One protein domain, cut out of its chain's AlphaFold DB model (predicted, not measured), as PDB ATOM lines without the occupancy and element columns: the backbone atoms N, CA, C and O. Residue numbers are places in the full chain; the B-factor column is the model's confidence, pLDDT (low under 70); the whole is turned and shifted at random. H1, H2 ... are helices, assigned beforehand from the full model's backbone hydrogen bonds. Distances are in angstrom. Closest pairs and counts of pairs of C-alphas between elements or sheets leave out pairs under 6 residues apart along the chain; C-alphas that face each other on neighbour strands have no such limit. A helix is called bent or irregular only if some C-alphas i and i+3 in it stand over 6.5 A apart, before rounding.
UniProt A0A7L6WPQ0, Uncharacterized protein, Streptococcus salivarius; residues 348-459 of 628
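This is residues 348 to 459 of the 628 residues of an uncharacterized protein of Streptococcus salivarius (UniProt A0A7L6WPQ0). The longest helix, H4, and H3 lie side by side as a helical hairpin, which packs crosswise on a second, more splayed helical hairpin of H1 and H2. The turn of residues 429 to 434 sticks out at one end, and a long loop, residues 393 to 412, leads from the H1 and H2 hairpin to the other. The printed part has 112 residues with four named helices, in the order H1, H2, H3, H4, and no named strand: all helix. It is compact, with a radius of gyration of the C-alphas of 15.0 A, yet elongated, spanning 46 by 29 by 21 A.

H4, residues 433 to 457, is 33.9 A long and ends at C-alpha 457 (119.047, -80.380, 240.151); it has a kink of 34 degrees near residue 440. H3 is residues 413 to 429, 24.7 A. H1, residues 348 to 368, is 31.6 A long, begins at C-alpha 348 (131.831, -101.562, 250.925) and has a kink of 37 degrees near residue 355. H2 is residues 375 to 392, 26.1 A. H1, H2 and H4 are irregular: C-alphas 348 and 351 are 7.5 A apart, 388 and 391 7.2 A, 434 and 437 7.3 A.

H4 touches H3 at a shallow tilt of 14 degrees, opposite ways; their closest C-alphas, of Gly 454 and Ser 414, are 6.1 A apart. With residues 446 to 453 alone H4 touches H1, about perpendicular at 74 degrees; the C-alphas of Ala 449 and Met 368 are closest, 4.8 A. H2 touches H3 at a steep tilt of 57 degrees, closest at C-alphas 385 and 416, 5.8 A. H1 and H2 touch at 44 degrees, opposite ways, closest at C-alphas 358 and 382, 4.7 A. H1 and H3 are apart. Every O i to N i+4 pair is within hydrogen-bond range in H3, against 14 of 17 in H1, 12 of 14 in H2 and 19 of 21 in H4.

The C-alphas farthest apart, of Asp 348 and Glu 433, are 45.9 A apart. The printed part has no cut; the link from H2 to H3 is long. Mean pLDDT of the printed part is 76.7, with residues 424, 427 to 429 and 431 to 456 under 70.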
ATOM      1  N   ASP A 348     130.539-101.181 251.502       84.06
ATOM      2  CA  ASP A 348     131.831-101.562 250.925       84.06
ATOM      3  C   ASP A 348     132.227-100.698 249.712       84.06
ATOM      4  O   ASP A 348     133.416-100.533 249.451       84.06
ATOM      5  N   GLU A 349     131.262-100.075 249.031       86.19
ATOM      6  CA  GLU A 349     131.484 -99.166 247.895       86.19
ATOM      7  C   GLU A 349     131.694 -97.699 248.335       86.19
ATOM      8  O   GLU A 349     132.008 -96.840 247.512       86.19
ATOM      9  N   GLU A 350     131.525 -97.369 249.623       85.69
ATOM     10  CA  GLU A 350     131.428 -95.981 250.111       85.69
ATOM     11  C   GLU A 350     132.643 -95.109 249.739       85.69
ATOM     12  O   GLU A 350     132.485 -93.946 249.364       85.69
ATOM     13  N   SER A 351     133.855 -95.671 249.791       85.31
ATOM     14  CA  SER A 351     135.082 -94.945 249.425       85.31
ATOM     15  C   SER A 351     135.170 -94.647 247.931       85.31
ATOM     16  O   SER A 351     135.596 -93.561 247.532       85.31
ATOM     17  N   GLU A 352     134.761 -95.602 247.100       86.38
ATOM     18  CA  GLU A 352     134.742 -95.432 245.649       86.38
ATOM     19  C   GLU A 352     133.706 -94.377 245.272       86.38
ATOM     20  O   GLU A 352     134.035 -93.433 244.552       86.38
ATOM     21  N   LEU A 353     132.503 -94.464 245.851       87.12
ATOM     22  CA  LEU A 353     131.432 -93.490 245.662       87.12
ATOM     23  C   LEU A 353     131.907 -92.074 245.990       87.12
ATOM     24  O   LEU A 353     131.770 -91.184 245.151       87.12
ATOM     25  N   TYR A 354     132.544 -91.867 247.147       84.75
ATOM     26  CA  TYR A 354     133.074 -90.558 247.541       84.75
ATOM     27  C   TYR A 354     133.977 -89.926 246.466       84.75
ATOM     28  O   TYR A 354     133.842 -88.743 246.146       84.75
ATOM     29  N   SER A 355     134.867 -90.718 245.861       82.38
ATOM     30  CA  SER A 355     135.737 -90.243 244.777       82.38
ATOM     31  C   SER A 355     134.975 -89.997 243.467       82.38
ATOM     32  O   SER A 355     135.197 -88.991 242.792       82.38
ATOM     33  N   GLN A 356     134.028 -90.876 243.126       86.44
ATOM     34  CA  GLN A 356     133.275 -90.836 241.874       86.44
ATOM     35  C   GLN A 356     132.306 -89.652 241.801       86.44
ATOM     36  O   GLN A 356     132.058 -89.135 240.712       86.44
ATOM     37  N   PHE A 357     131.793 -89.165 242.934       85.69
ATOM     38  CA  PHE A 357     130.896 -88.006 242.943       85.69
ATOM     39  C   PHE A 357     131.569 -86.717 242.477       85.69
ATOM     40  O   PHE A 357     130.918 -85.889 241.840       85.69
ATOM     41  N   GLN A 358     132.866 -86.550 242.730       89.69
ATOM     42  CA  GLN A 358     133.606 -85.395 242.217       89.69
ATOM     43  C   GLN A 358     133.605 -85.391 240.684       89.69
ATOM     44  O   GLN A 358     133.327 -84.361 240.067       89.69
ATOM     45  N   ASP A 359     133.839 -86.556 240.076       92.62
ATOM     46  CA  ASP A 359     133.772 -86.732 238.628       92.62
ATOM     47  C   ASP A 359     132.343 -86.565 238.106       92.62
ATOM     48  O   ASP A 359     132.144 -85.823 237.150       92.62
ATOM     49  N   LYS A 360     131.334 -87.133 238.784       93.56
ATOM     50  CA  LYS A 360     129.913 -86.973 238.428       93.56
ATOM     51  C   LYS A 360     129.532 -85.504 238.262       93.56
ATOM     52  O   LYS A 360     128.973 -85.110 237.237       93.56
ATOM     53  N   ILE A 361     129.819 -84.690 239.277       90.25
ATOM     54  CA  ILE A 361     129.441 -83.274 239.290       90.25
ATOM     55  C   ILE A 361     130.275 -82.481 238.284       90.25
ATOM     56  O   ILE A 361     129.717 -81.659 237.557       90.25
ATOM     57  N   ALA A 362     131.580 -82.752 238.181       90.06
ATOM     58  CA  ALA A 362     132.424 -82.131 237.165       90.06
ATOM     59  C   ALA A 362     131.923 -82.434 235.744       90.06
ATOM     60  O   ALA A 362     131.856 -81.523 234.922       90.06
ATOM     61  N   THR A 363     131.501 -83.671 235.465       93.44
ATOM     62  CA  THR A 363     130.907 -84.068 234.183       93.44
ATOM     63  C   THR A 363     129.569 -83.374 233.939       93.44
ATOM     64  O   THR A 363     129.366 -82.854 232.846       93.44
ATOM     65  N   ILE A 364     128.671 -83.302 234.931       91.56
ATOM     66  CA  ILE A 364     127.383 -82.588 234.799       91.56
ATOM     67  C   ILE A 364     127.607 -81.113 234.447       91.56
ATOM     68  O   ILE A 364     126.974 -80.602 233.522       91.56
ATOM     69  N   ILE A 365     128.514 -80.430 235.150       86.62
ATOM     70  CA  ILE A 365     128.804 -79.017 234.878       86.62
ATOM     71  C   ILE A 365     129.508 -78.863 233.519       86.62
ATOM     72  O   ILE A 365     129.168 -77.938 232.783       86.62
ATOM     73  N   ASP A 366     130.406 -79.780 233.127       89.69
ATOM     74  CA  ASP A 366     131.040 -79.766 231.795       89.69
ATOM     75  C   ASP A 366     129.990 -79.893 230.681       89.69
ATOM     76  O   ASP A 366     129.980 -79.079 229.761       89.69
ATOM     77  N   ILE A 367     129.033 -80.822 230.801       90.94
ATOM     78  CA  ILE A 367     127.920 -80.963 229.843       90.94
ATOM     79  C   ILE A 367     127.126 -79.656 229.734       90.94
ATOM     80  O   ILE A 367     126.811 -79.204 228.634       90.94
ATOM     81  N   MET A 368     126.815 -79.028 230.867       86.38
ATOM     82  CA  MET A 368     126.006 -77.803 230.930       86.38
ATOM     83  C   MET A 368     126.756 -76.555 230.453       86.38
ATOM     84  O   MET A 368     126.141 -75.568 230.053       86.38
ATOM     85  N   SER A 369     128.084 -76.618 230.441       82.38
ATOM     86  CA  SER A 369     128.961 -75.622 229.826       82.38
ATOM     87  C   SER A 369     129.216 -75.869 228.332       82.38
ATOM     88  O   SER A 369     130.082 -75.220 227.753       82.38
ATOM     89  N   ASP A 370     128.513 -76.819 227.710       84.38
ATOM     90  CA  ASP A 370     128.744 -77.253 226.327       84.38
ATOM     91  C   ASP A 370     130.175 -77.787 226.096       84.38
ATOM     92  O   ASP A 370     130.782 -77.582 225.047       84.38
ATOM     93  N   TYR A 371     130.711 -78.510 227.085       87.69
ATOM     94  CA  TYR A 371     132.033 -79.156 227.078       87.69
ATOM     95  C   TYR A 371     133.224 -78.195 226.973       87.69
ATOM     96  O   TYR A 371     134.308 -78.594 226.533       87.69
ATOM     97  N   THR A 372     133.032 -76.936 227.370       82.56
ATOM     98  CA  THR A 372     134.040 -75.873 227.258       82.56
ATOM     99  C   THR A 372     135.013 -75.824 228.436       82.56
ATOM    100  O   THR A 372     135.985 -75.068 228.381       82.56
ATOM    101  N   LEU A 373     134.812 -76.626 229.492       80.81
ATOM    102  CA  LEU A 373     135.688 -76.583 230.664       80.81
ATOM    103  C   LEU A 373     137.051 -77.214 230.388       80.81
ATOM    104  O   LEU A 373     137.169 -78.365 229.948       80.81
ATOM    105  N   ASP A 374     138.094 -76.482 230.769       81.00
ATOM    106  CA  ASP A 374     139.455 -76.996 230.823       81.00
ATOM    107  C   ASP A 374     139.703 -77.859 232.079       81.00
ATOM    108  O   ASP A 374     138.906 -77.919 233.023       81.00
ATOM    109  N   ASN A 375     140.847 -78.546 232.114       84.06
ATOM    110  CA  ASN A 375     141.200 -79.423 233.234       84.06
ATOM    111  C   ASN A 375     141.351 -78.664 234.563       84.06
ATOM    112  O   ASN A 375     141.041 -79.215 235.620       84.06
ATOM    113  N   SER A 376     141.795 -77.402 234.527       79.06
ATOM    114  CA  SER A 376     141.909 -76.575 235.734       79.06
ATOM    115  C   SER A 376     140.532 -76.293 236.336       79.06
ATOM    116  O   SER A 376     140.356 -76.399 237.549       79.06
ATOM    117  N   SER A 377     139.553 -75.972 235.495       77.88
ATOM    118  CA  SER A 377     138.164 -75.713 235.879       77.88
ATOM    119  C   SER A 377     137.511 -76.954 236.464       77.88
ATOM    120  O   SER A 377     136.915 -76.891 237.539       77.88
ATOM    121  N   LYS A 378     137.699 -78.108 235.814       84.31
ATOM    122  CA  LYS A 378     137.220 -79.397 236.328       84.31
ATOM    123  C   LYS A 378     137.804 -79.709 237.705       84.31
ATOM    124  O   LYS A 378     137.064 -80.110 238.595       84.31
ATOM    125  N   ASN A 379     139.096 -79.467 237.921       85.06
ATOM    126  CA  ASN A 379     139.725 -79.685 239.227       85.06
ATOM    127  C   ASN A 379     139.201 -78.728 240.307       85.06
ATOM    128  O   ASN A 379     138.987 -79.154 241.438       85.06
ATOM    129  N   ASN A 380     138.929 -77.466 239.967       80.19
ATOM    130  CA  ASN A 380     138.298 -76.530 240.903       80.19
ATOM    131  C   ASN A 380     136.900 -77.007 241.321       80.19
ATOM    132  O   ASN A 380     136.566 -76.947 242.502       80.19
ATOM    133  N   ILE A 381     136.112 -77.530 240.375       82.88
ATOM    134  CA  ILE A 381     134.801 -78.124 240.665       82.88
ATOM    135  C   ILE A 381     134.954 -79.342 241.579       82.88
ATOM    136  O   ILE A 381     134.266 -79.419 242.593       82.88
ATOM    137  N   ARG A 382     135.877 -80.265 241.274       87.88
ATOM    138  CA  ARG A 382     136.140 -81.446 242.118       87.88
ATOM    139  C   ARG A 382     136.491 -81.058 243.555       87.88
ATOM    140  O   ARG A 382     135.913 -81.610 244.486       87.88
ATOM    141  N   ASN A 383     137.358 -80.061 243.732       84.62
ATOM    142  CA  ASN A 383     137.733 -79.548 245.051       84.62
ATOM    143  C   ASN A 383     136.540 -78.919 245.788       84.62
ATOM    144  O   ASN A 383     136.373 -79.138 246.986       84.62
ATOM    145  N   ALA A 384     135.693 -78.157 245.088       82.81
ATOM    146  CA  ALA A 384     134.485 -77.589 245.685       82.81
ATOM    147  C   ALA A 384     133.524 -78.690 246.154       82.81
ATOM    148  O   ALA A 384     133.049 -78.650 247.285       82.81
ATOM    149  N   VAL A 385     133.318 -79.718 245.328       86.50
ATOM    150  CA  VAL A 385     132.514 -80.895 245.683       86.50
ATOM    151  C   VAL A 385     133.106 -81.593 246.906       86.50
ATOM    152  O   VAL A 385     132.386 -81.842 247.868       86.50
ATOM    153  N   GLN A 386     134.416 -81.845 246.922       87.06
ATOM    154  CA  GLN A 386     135.102 -82.457 248.062       87.06
ATOM    155  C   GLN A 386     134.886 -81.665 249.362       87.06
ATOM    156  O   GLN A 386     134.605 -82.262 250.400       87.06
ATOM    157  N   ASN A 387     134.960 -80.334 249.308       84.25
ATOM    158  CA  ASN A 387     134.720 -79.475 250.468       84.25
ATOM    159  C   ASN A 387     133.272 -79.567 250.965       84.25
ATOM    160  O   ASN A 387     133.052 -79.674 252.171       84.25
ATOM    161  N   THR A 388     132.292 -79.584 250.058       81.88
ATOM    162  CA  THR A 388     130.881 -79.767 250.425       81.88
ATOM    163  C   THR A 388     130.640 -81.148 251.054       81.88
ATOM    164  O   THR A 388     129.893 -81.266 252.025       81.88
ATOM    165  N   TYR A 389     131.315 -82.193 250.564       81.19
ATOM    166  CA  TYR A 389     131.191 -83.555 251.092       81.19
ATOM    167  C   TYR A 389     131.968 -83.820 252.391       81.19
ATOM    168  O   TYR A 389     131.684 -84.811 253.066       81.19
ATOM    169  N   ALA A 390     132.921 -82.962 252.768       83.69
ATOM    170  CA  ALA A 390     133.851 -83.206 253.873       83.69
ATOM    171  C   ALA A 390     133.158 -83.510 255.212       83.69
ATOM    172  O   ALA A 390     133.686 -84.269 256.017       83.69
ATOM    173  N   LYS A 391     131.954 -82.974 255.448       85.19
ATOM    174  CA  LYS A 391     131.189 -83.235 256.679       85.19
ATOM    175  C   LYS A 391     130.571 -84.637 256.765       85.19
ATOM    176  O   LYS A 391     130.184 -85.043 257.854       85.19
ATOM    177  N   TYR A 392     130.472 -85.358 255.647       84.06
ATOM    178  CA  TYR A 392     129.963 -86.738 255.590       84.06
ATOM    179  C   TYR A 392     131.086 -87.784 255.555       84.06
ATOM    180  O   TYR A 392     130.820 -88.989 255.592       84.06
ATOM    181  N   TRP A 393     132.338 -87.330 255.450       83.81
ATOM    182  CA  TRP A 393     133.505 -88.174 255.244       83.81
ATOM    183  C   TRP A 393     134.474 -88.111 256.424       83.81
ATOM    184  O   TRP A 393     134.701 -87.063 257.020       83.81
ATOM    185  N   SER A 394     135.077 -89.254 256.738       83.06
ATOM    186  CA  SER A 394     136.108 -89.386 257.762       83.06
ATOM    187  C   SER A 394     137.048 -90.535 257.410       83.06
ATOM    188  O   SER A 394     136.640 -91.538 256.810       83.06
ATOM    189  N   ASP A 395     138.307 -90.412 257.831       80.56
ATOM    190  CA  ASP A 395     139.320 -91.462 257.685       80.56
ATOM    191  C   ASP A 395     138.960 -92.720 258.491       80.56
ATOM    192  O   ASP A 395     139.362 -93.829 258.138       80.56
ATOM    193  N   LYS A 396     138.152 -92.574 259.550       78.88
ATOM    194  CA  LYS A 396     137.621 -93.700 260.327       78.88
ATOM    195  C   LYS A 396     136.291 -94.165 259.736       78.88
ATOM    196  O   LYS A 396     135.302 -93.434 259.813       78.88
ATOM    197  N   VAL A 397     136.263 -95.396 259.217       74.06
ATOM    198  CA  VAL A 397     135.097 -96.007 258.545       74.06
ATOM    199  C   VAL A 397     133.820 -95.904 259.386       74.06
ATOM    200  O   VAL A 397     132.816 -95.415 258.886       74.06
ATOM    201  N   ASP A 398     133.883 -96.223 260.683       74.94
ATOM    202  CA  ASP A 398     132.718 -96.214 261.592       74.94
ATOM    203  C   ASP A 398     132.089 -94.826 261.812       74.94
ATOM    204  O   ASP A 398     131.015 -94.706 262.397       74.94
ATOM    205  N   THR A 399     132.777 -93.764 261.392       76.94
ATOM    206  CA  THR A 399     132.332 -92.372 261.564       76.94
ATOM    207  C   THR A 399     131.868 -91.728 260.264       76.94
ATOM    208  O   THR A 399     131.458 -90.568 260.271       76.94
ATOM    209  N   ARG A 400     131.933 -92.459 259.149       82.94
ATOM    210  CA  ARG A 400     131.385 -91.999 257.875       82.94
ATOM    211  C   ARG A 400     129.867 -92.017 257.957       82.94
ATOM    212  O   ARG A 400     129.268 -92.932 258.519       82.94
ATOM    213  N   SER A 401     129.241 -90.992 257.395       82.00
ATOM    214  CA  SER A 401     127.780 -90.897 257.336       82.00
ATOM    215  C   SER A 401     127.262 -90.808 255.906       82.00
ATOM    216  O   SER A 401     126.080 -90.541 255.690       82.00
ATOM    217  N   LEU A 402     128.130 -91.034 254.921       84.12
ATOM    218  CA  LEU A 402     127.835 -90.826 253.512       84.12
ATOM    219  C   LEU A 402     126.661 -91.701 253.046       84.12
ATOM    220  O   LEU A 402     125.796 -91.217 252.334       84.12
ATOM    221  N   LEU A 403     126.555 -92.955 253.489       84.94
ATOM    222  CA  LEU A 403     125.421 -93.820 253.118       84.94
ATOM    223  C   LEU A 403     124.295 -93.892 254.161       84.94
ATOM    224  O   LEU A 403     123.242 -94.465 253.887       84.94
ATOM    225  N   THR A 404     124.490 -93.317 255.350       83.81
ATOM    226  CA  THR A 404     123.494 -93.323 256.441       83.81
ATOM    227  C   THR A 404     122.720 -92.013 256.569       83.81
ATOM    228  O   THR A 404     121.682 -91.971 257.233       83.81
ATOM    229  N   THR A 405     123.201 -90.940 255.937       84.88
ATOM    230  CA  THR A 405     122.560 -89.623 255.969       84.88
ATOM    231  C   THR A 405     121.206 -89.663 255.254       84.88
ATOM    232  O   THR A 405     121.056 -90.224 254.169       84.88
ATOM    233  N   ASN A 406     120.196 -89.050 255.872       85.12
ATOM    234  CA  ASN A 406     118.856 -88.944 255.307       85.12
ATOM    235  C   ASN A 406     118.863 -88.083 254.026       85.12
ATOM    236  O   ASN A 406     119.558 -87.070 253.960       85.12
ATOM    237  N   ASN A 407     118.046 -88.443 253.029       83.75
ATOM    238  CA  ASN A 407     117.950 -87.735 251.746       83.75
ATOM    239  C   ASN A 407     117.688 -86.223 251.887       83.75
ATOM    240  O   ASN A 407     118.251 -85.445 251.123       83.75
ATOM    241  N   MET A 408     116.889 -85.801 252.871       85.56
ATOM    242  CA  MET A 408     116.568 -84.392 253.146       85.56
ATOM    243  C   MET A 408     117.677 -83.635 253.887       85.56
ATOM    244  O   MET A 408     117.592 -82.424 254.049       85.56
ATOM    245  N   SER A 409     118.682 -84.346 254.403       85.06
ATOM    246  CA  SER A 409     119.823 -83.758 255.119       85.06
ATOM    247  C   SER A 409     121.047 -83.559 254.226       85.06
ATOM    248  O   SER A 409     121.993 -82.896 254.645       85.06
ATOM    249  N   PHE A 410     121.033 -84.128 253.017       85.94
ATOM    250  CA  PHE A 410     122.085 -83.918 252.032       85.94
ATOM    251  C   PHE A 410     122.048 -82.503 251.478       85.94
ATOM    252  O   PHE A 410     120.994 -82.006 251.087       85.94
ATOM    253  N   ASP A 411     123.223 -81.888 251.357       86.25
ATOM    254  CA  ASP A 411     123.345 -80.636 250.621       86.25
ATOM    255  C   ASP A 411     122.895 -80.831 249.182       86.25
ATOM    256  O   ASP A 411     123.072 -81.895 248.587       86.25
ATOM    257  N   THR A 412     122.343 -79.775 248.606       83.94
ATOM    258  CA  THR A 412     121.986 -79.753 247.196       83.94
ATOM    259  C   THR A 412     123.134 -79.168 246.390       83.94
ATOM    260  O   THR A 412     124.075 -78.568 246.925       83.94
ATOM    261  N   ILE A 413     123.049 -79.288 245.067       81.06
ATOM    262  CA  ILE A 413     124.055 -78.712 244.174       81.06
ATOM    263  C   ILE A 413     124.231 -77.195 244.370       81.06
ATOM    264  O   ILE A 413     125.303 -76.668 244.083       81.06
ATOM    265  N   SER A 414     123.237 -76.500 244.943       79.06
ATOM    266  CA  SER A 414     123.339 -75.089 245.335       79.06
ATOM    267  C   SER A 414     124.482 -74.816 246.323       79.06
ATOM    268  O   SER A 414     125.107 -73.760 246.248       79.06
ATOM    269  N   SER A 415     124.802 -75.751 247.224       81.69
ATOM    270  CA  SER A 415     125.920 -75.588 248.166       81.69
ATOM    271  C   SER A 415     127.269 -75.613 247.444       81.69
ATOM    272  O   SER A 415     128.090 -74.724 247.659       81.69
ATOM    273  N   VAL A 416     127.449 -76.550 246.508       79.25
ATOM    274  CA  VAL A 416     128.655 -76.626 245.659       79.25
ATOM    275  C   VAL A 416     128.801 -75.362 244.819       79.25
ATOM    276  O   VAL A 416     129.888 -74.804 244.699       79.25
ATOM    277  N   ILE A 417     127.692 -74.871 244.269       75.75
ATOM    278  CA  ILE A 417     127.636 -73.621 243.509       75.75
ATOM    279  C   ILE A 417     128.139 -72.434 244.343       75.75
ATOM    280  O   ILE A 417     128.965 -71.652 243.869       75.75
ATOM    281  N   ASN A 418     127.669 -72.312 245.585       77.31
ATOM    282  CA  ASN A 418     128.076 -71.237 246.487       77.31
ATOM    283  C   ASN A 418     129.566 -71.326 246.851       77.31
ATOM    284  O   ASN A 418     130.244 -70.299 246.925       77.31
ATOM    285  N   ASP A 419     130.087 -72.539 247.049       78.12
ATOM    286  CA  ASP A 419     131.509 -72.760 247.328       78.12
ATOM    287  C   ASP A 419     132.392 -72.417 246.116       78.12
ATOM    288  O   ASP A 419     133.469 -71.829 246.276       78.12
ATOM    289  N   ILE A 420     131.918 -72.701 244.897       73.56
ATOM    290  CA  ILE A 420     132.571 -72.279 243.652       73.56
ATOM    291  C   ILE A 420     132.584 -70.747 243.542       73.56
ATOM    292  O   ILE A 420     133.654 -70.176 243.323       73.56
ATOM    293  N   ASP A 421     131.449 -70.063 243.740       72.75
ATOM    294  CA  ASP A 421     131.381 -68.590 243.654       72.75
ATOM    295  C   ASP A 421     132.290 -67.917 244.693       72.75
ATOM    296  O   ASP A 421     133.038 -66.992 244.369       72.75
ATOM    297  N   ARG A 422     132.313 -68.429 245.932       77.06
ATOM    298  CA  ARG A 422     133.221 -67.942 246.982       77.06
ATOM    299  C   ARG A 422     134.687 -68.110 246.583       77.06
ATOM    300  O   ARG A 422     135.481 -67.191 246.778       77.06
ATOM    301  N   SER A 423     135.042 -69.264 246.023       71.62
ATOM    302  CA  SER A 423     136.414 -69.557 245.591       71.62
ATOM    303  C   SER A 423     136.861 -68.653 244.439       71.62
ATOM    304  O   SER A 423     138.008 -68.205 244.423       71.62
ATOM    305  N   LEU A 424     135.955 -68.338 243.509       68.69
ATOM    306  CA  LEU A 424     136.214 -67.429 242.390       68.69
ATOM    307  C   LEU A 424     136.439 -65.988 242.871       68.69
ATOM    308  O   LEU A 424     137.471 -65.403 242.551       68.69
ATOM    309  N   ARG A 425     135.572 -65.465 243.750       72.12
ATOM    310  CA  ARG A 425     135.740 -64.122 244.345       72.12
ATOM    311  C   ARG A 425     137.042 -63.977 245.132       72.12
ATOM    312  O   ARG A 425     137.696 -62.937 245.084       72.12
ATOM    313  N   LEU A 426     137.445 -65.021 245.862       71.75
ATOM    314  CA  LEU A 426     138.728 -65.031 246.567       71.75
ATOM    315  C   LEU A 426     139.906 -64.960 245.584       71.75
ATOM    316  O   LEU A 426     140.855 -64.219 245.834       71.75
ATOM    317  N   ALA A 427     139.838 -65.677 244.461       66.75
ATOM    318  CA  ALA A 427     140.873 -65.634 243.431       66.75
ATOM    319  C   ALA A 427     140.974 -64.259 242.742       66.75
ATOM    320  O   ALA A 427     142.092 -63.802 242.496       66.75
ATOM    321  N   GLU A 428     139.839 -63.598 242.492       64.88
ATOM    322  CA  GLU A 428     139.758 -62.218 241.979       64.88
ATOM    323  C   GLU A 428     140.401 -61.224 242.964       64.88
ATOM    324  O   GLU A 428     141.259 -60.428 242.583       64.88
ATOM    325  N   SER A 429     140.076 -61.326 244.259       69.25
ATOM    326  CA  SER A 429     140.591 -60.418 245.301       69.25
ATOM    327  C   SER A 429     142.107 -60.507 245.543       69.25
ATOM    328  O   SER A 429     142.704 -59.586 246.095       69.25
ATOM    329  N   GLN A 430     142.748 -61.606 245.129       70.62
ATOM    330  CA  GLN A 430     144.182 -61.860 245.323       70.62
ATOM    331  C   GLN A 430     145.068 -61.348 244.164       70.62
ATOM    332  O   GLN A 430     146.244 -61.708 244.094       70.62
ATOM    333  N   ASN A 431     144.525 -60.528 243.256       55.47
ATOM    334  CA  ASN A 431     145.228 -59.812 242.179       55.47
ATOM    335  C   ASN A 431     146.197 -60.670 241.334       55.47
ATOM    336  O   ASN A 431     147.315 -60.272 240.998       55.47
ATOM    337  N   ARG A 432     145.771 -61.882 240.952       57.16
ATOM    338  CA  ARG A 432     146.484 -62.709 239.963       57.16
ATOM    339  C   ARG A 432     146.152 -62.219 238.545       57.16
ATOM    340  O   ARG A 432     145.492 -62.926 237.795       57.16
ATOM    341  N   GLU A 433     146.619 -61.028 238.171       48.62
ATOM    342  CA  GLU A 433     146.216 -60.280 236.957       48.62
ATOM    343  C   GLU A 433     146.325 -61.057 235.625       48.62
ATOM    344  O   GLU A 433     145.475 -60.902 234.760       48.62
ATOM    345  N   LYS A 434     147.274 -61.993 235.454       48.91
ATOM    346  CA  LYS A 434     147.355 -62.843 234.235       48.91
ATOM    347  C   LYS A 434     146.371 -64.026 234.202       48.91
ATOM    348  O   LYS A 434     146.372 -64.807 233.253       48.91
ATOM    349  N   LYS A 435     145.576 -64.195 235.257       49.56
ATOM    350  CA  LYS A 435     144.553 -65.234 235.412       49.56
ATOM    351  C   LYS A 435     143.133 -64.670 235.290       49.56
ATOM    352  O   LYS A 435     142.227 -65.475 235.159       49.56
ATOM    353  N   VAL A 436     142.943 -63.349 235.299       48.66
ATOM    354  CA  VAL A 436     141.619 -62.711 235.414       48.66
ATOM    355  C   VAL A 436     140.780 -62.895 234.146       48.66
ATOM    356  O   VAL A 436     139.710 -63.473 234.249       48.66
ATOM    357  N   ASP A 437     141.302 -62.610 232.947       48.06
ATOM    358  CA  ASP A 437     140.501 -62.725 231.708       48.06
ATOM    359  C   ASP A 437     140.027 -64.164 231.406       48.06
ATOM    360  O   ASP A 437     138.886 -64.387 231.010       48.06
ATOM    361  N   ARG A 438     140.875 -65.182 231.644       50.31
ATOM    362  CA  ARG A 438     140.454 -66.594 231.514       50.31
ATOM    363  C   ARG A 438     139.523 -67.023 232.640       50.31
ATOM    364  O   ARG A 438     138.644 -67.845 232.401       50.31
ATOM    365  N   LEU A 439     139.745 -66.540 233.862       48.72
ATOM    366  CA  LEU A 439     138.884 -66.866 234.996       48.72
ATOM    367  C   LEU A 439     137.519 -66.197 234.876       48.72
ATOM    368  O   LEU A 439     136.570 -66.804 235.351       48.72
ATOM    369  N   ASP A 440     137.389 -65.053 234.206       55.12
ATOM    370  CA  ASP A 440     136.109 -64.385 233.962       55.12
ATOM    371  C   ASP A 440     135.251 -65.164 232.959       55.12
ATOM    372  O   ASP A 440     134.095 -65.467 233.256       55.12
ATOM    373  N   ASP A 441     135.815 -65.604 231.830       57.09
ATOM    374  CA  ASP A 441     135.095 -66.424 230.841       57.09
ATOM    375  C   ASP A 441     134.732 -67.813 231.387       57.09
ATOM    376  O   ASP A 441     133.618 -68.315 231.186       57.09
ATOM    377  N   ILE A 442     135.654 -68.430 232.132       55.06
ATOM    378  CA  ILE A 442     135.433 -69.705 232.822       55.06
ATOM    379  C   ILE A 442     134.414 -69.521 233.949       55.06
ATOM    380  O   ILE A 442     133.510 -70.341 234.092       55.06
ATOM    381  N   SER A 443     134.509 -68.446 234.732       58.28
ATOM    382  CA  SER A 443     133.562 -68.132 235.802       58.28
ATOM    383  C   SER A 443     132.179 -67.876 235.233       58.28
ATOM    384  O   SER A 443     131.222 -68.374 235.815       58.28
ATOM    385  N   MET A 444     132.049 -67.151 234.124       64.56
ATOM    386  CA  MET A 444     130.769 -66.903 233.462       64.56
ATOM    387  C   MET A 444     130.188 -68.185 232.868       64.56
ATOM    388  O   MET A 444     129.001 -68.447 233.055       64.56
ATOM    389  N   SER A 445     131.009 -69.021 232.230       62.53
ATOM    390  CA  SER A 445     130.581 -70.318 231.683       62.53
ATOM    391  C   SER A 445     130.139 -71.279 232.787       62.53
ATOM    392  O   SER A 445     129.068 -71.879 232.692       62.53
ATOM    393  N   ILE A 446     130.906 -71.354 233.878       64.00
ATOM    394  CA  ILE A 446     130.556 -72.112 235.078       64.00
ATOM    395  C   ILE A 446     129.297 -71.525 235.721       64.00
ATOM    396  O   ILE A 446     128.374 -72.288 235.951       64.00
ATOM    397  N   LYS A 447     129.180 -70.206 235.938       66.88
ATOM    398  CA  LYS A 447     127.993 -69.535 236.516       66.88
ATOM    399  C   LYS A 447     126.734 -69.748 235.669       66.88
ATOM    400  O   LYS A 447     125.666 -69.995 236.228       66.88
ATOM    401  N   ARG A 448     126.844 -69.711 234.336       68.81
ATOM    402  CA  ARG A 448     125.742 -70.003 233.402       68.81
ATOM    403  C   ARG A 448     125.309 -71.464 233.510       68.81
ATOM    404  O   ARG A 448     124.125 -71.729 233.712       68.81
ATOM    405  N   ALA A 449     126.266 -72.391 233.442       64.25
ATOM    406  CA  ALA A 449     126.018 -73.823 233.606       64.25
ATOM    407  C   ALA A 449     125.378 -74.118 234.971       64.25
ATOM    408  O   ALA A 449     124.376 -74.817 235.057       64.25
ATOM    409  N   ILE A 450     125.904 -73.504 236.026       65.75
ATOM    410  CA  ILE A 450     125.416 -73.546 237.404       65.75
ATOM    411  C   ILE A 450     123.979 -73.033 237.530       65.75
ATOM    412  O   ILE A 450     123.184 -73.664 238.219       65.75
ATOM    413  N   GLY A 451     123.623 -71.918 236.885       67.06
ATOM    414  CA  GLY A 451     122.270 -71.361 236.948       67.06
ATOM    415  C   GLY A 451     121.232 -72.303 236.336       67.06
ATOM    416  O   GLY A 451     120.148 -72.501 236.891       67.06
ATOM    417  N   GLU A 452     121.583 -72.953 235.228       65.50
ATOM    418  CA  GLU A 452     120.726 -73.950 234.591       65.50
ATOM    419  C   GLU A 452     120.677 -75.278 235.369       65.50
ATOM    420  O   GLU A 452     119.591 -75.826 235.568       65.50
ATOM    421  N   VAL A 453     121.827 -75.765 235.857       64.06
ATOM    422  CA  VAL A 453     121.947 -76.940 236.743       64.06
ATOM    423  C   VAL A 453     121.125 -76.736 238.006       64.06
ATOM    424  O   VAL A 453     120.352 -77.608 238.390       64.06
ATOM    425  N   GLY A 454     121.250 -75.568 238.635       62.16
ATOM    426  CA  GLY A 454     120.575 -75.226 239.875       62.16
ATOM    427  C   GLY A 454     119.055 -75.263 239.733       62.16
ATOM    428  O   GLY A 454     118.370 -75.768 240.617       62.16
ATOM    429  N   ARG A 455     118.499 -74.831 238.599       64.69
ATOM    430  CA  ARG A 455     117.047 -74.906 238.385       64.69
ATOM    431  C   ARG A 455     116.528 -76.345 238.275       64.69
ATOM    432  O   ARG A 455     115.392 -76.597 238.659       64.69
ATOM    433  N   VAL A 456     117.334 -77.271 237.753       65.00
ATOM    434  CA  VAL A 456     116.900 -78.653 237.467       65.00
ATOM    435  C   VAL A 456     117.282 -79.638 238.577       65.00
ATOM    436  O   VAL A 456     116.552 -80.589 238.834       65.00
ATOM    437  N   LEU A 457     118.400 -79.405 239.268       75.12
ATOM    438  CA  LEU A 457     119.047 -80.380 240.151       75.12
ATOM    439  C   LEU A 457     119.191 -79.920 241.617       75.12
ATOM    440  O   LEU A 457     119.812 -80.619 242.413       75.12
ATOM    441  N   SER A 458     118.626 -78.769 242.012       73.19
ATOM    442  CA  SER A 458     118.721 -78.261 243.404       73.19
ATOM    443  C   SER A 458     117.710 -78.857 244.380       73.19
ATOM    444  O   SER A 458     117.531 -78.334 245.477       73.19
ATOM    445  N   SER A 459     117.018 -79.921 243.997       82.38
ATOM    446  CA  SER A 459     116.033 -80.565 244.859       82.38
ATOM    447  C   SER A 459     116.625 -81.796 245.539       82.38
ATOM    448  O   SER A 459     117.519 -82.450 245.004       82.38
TER     449      SER A 459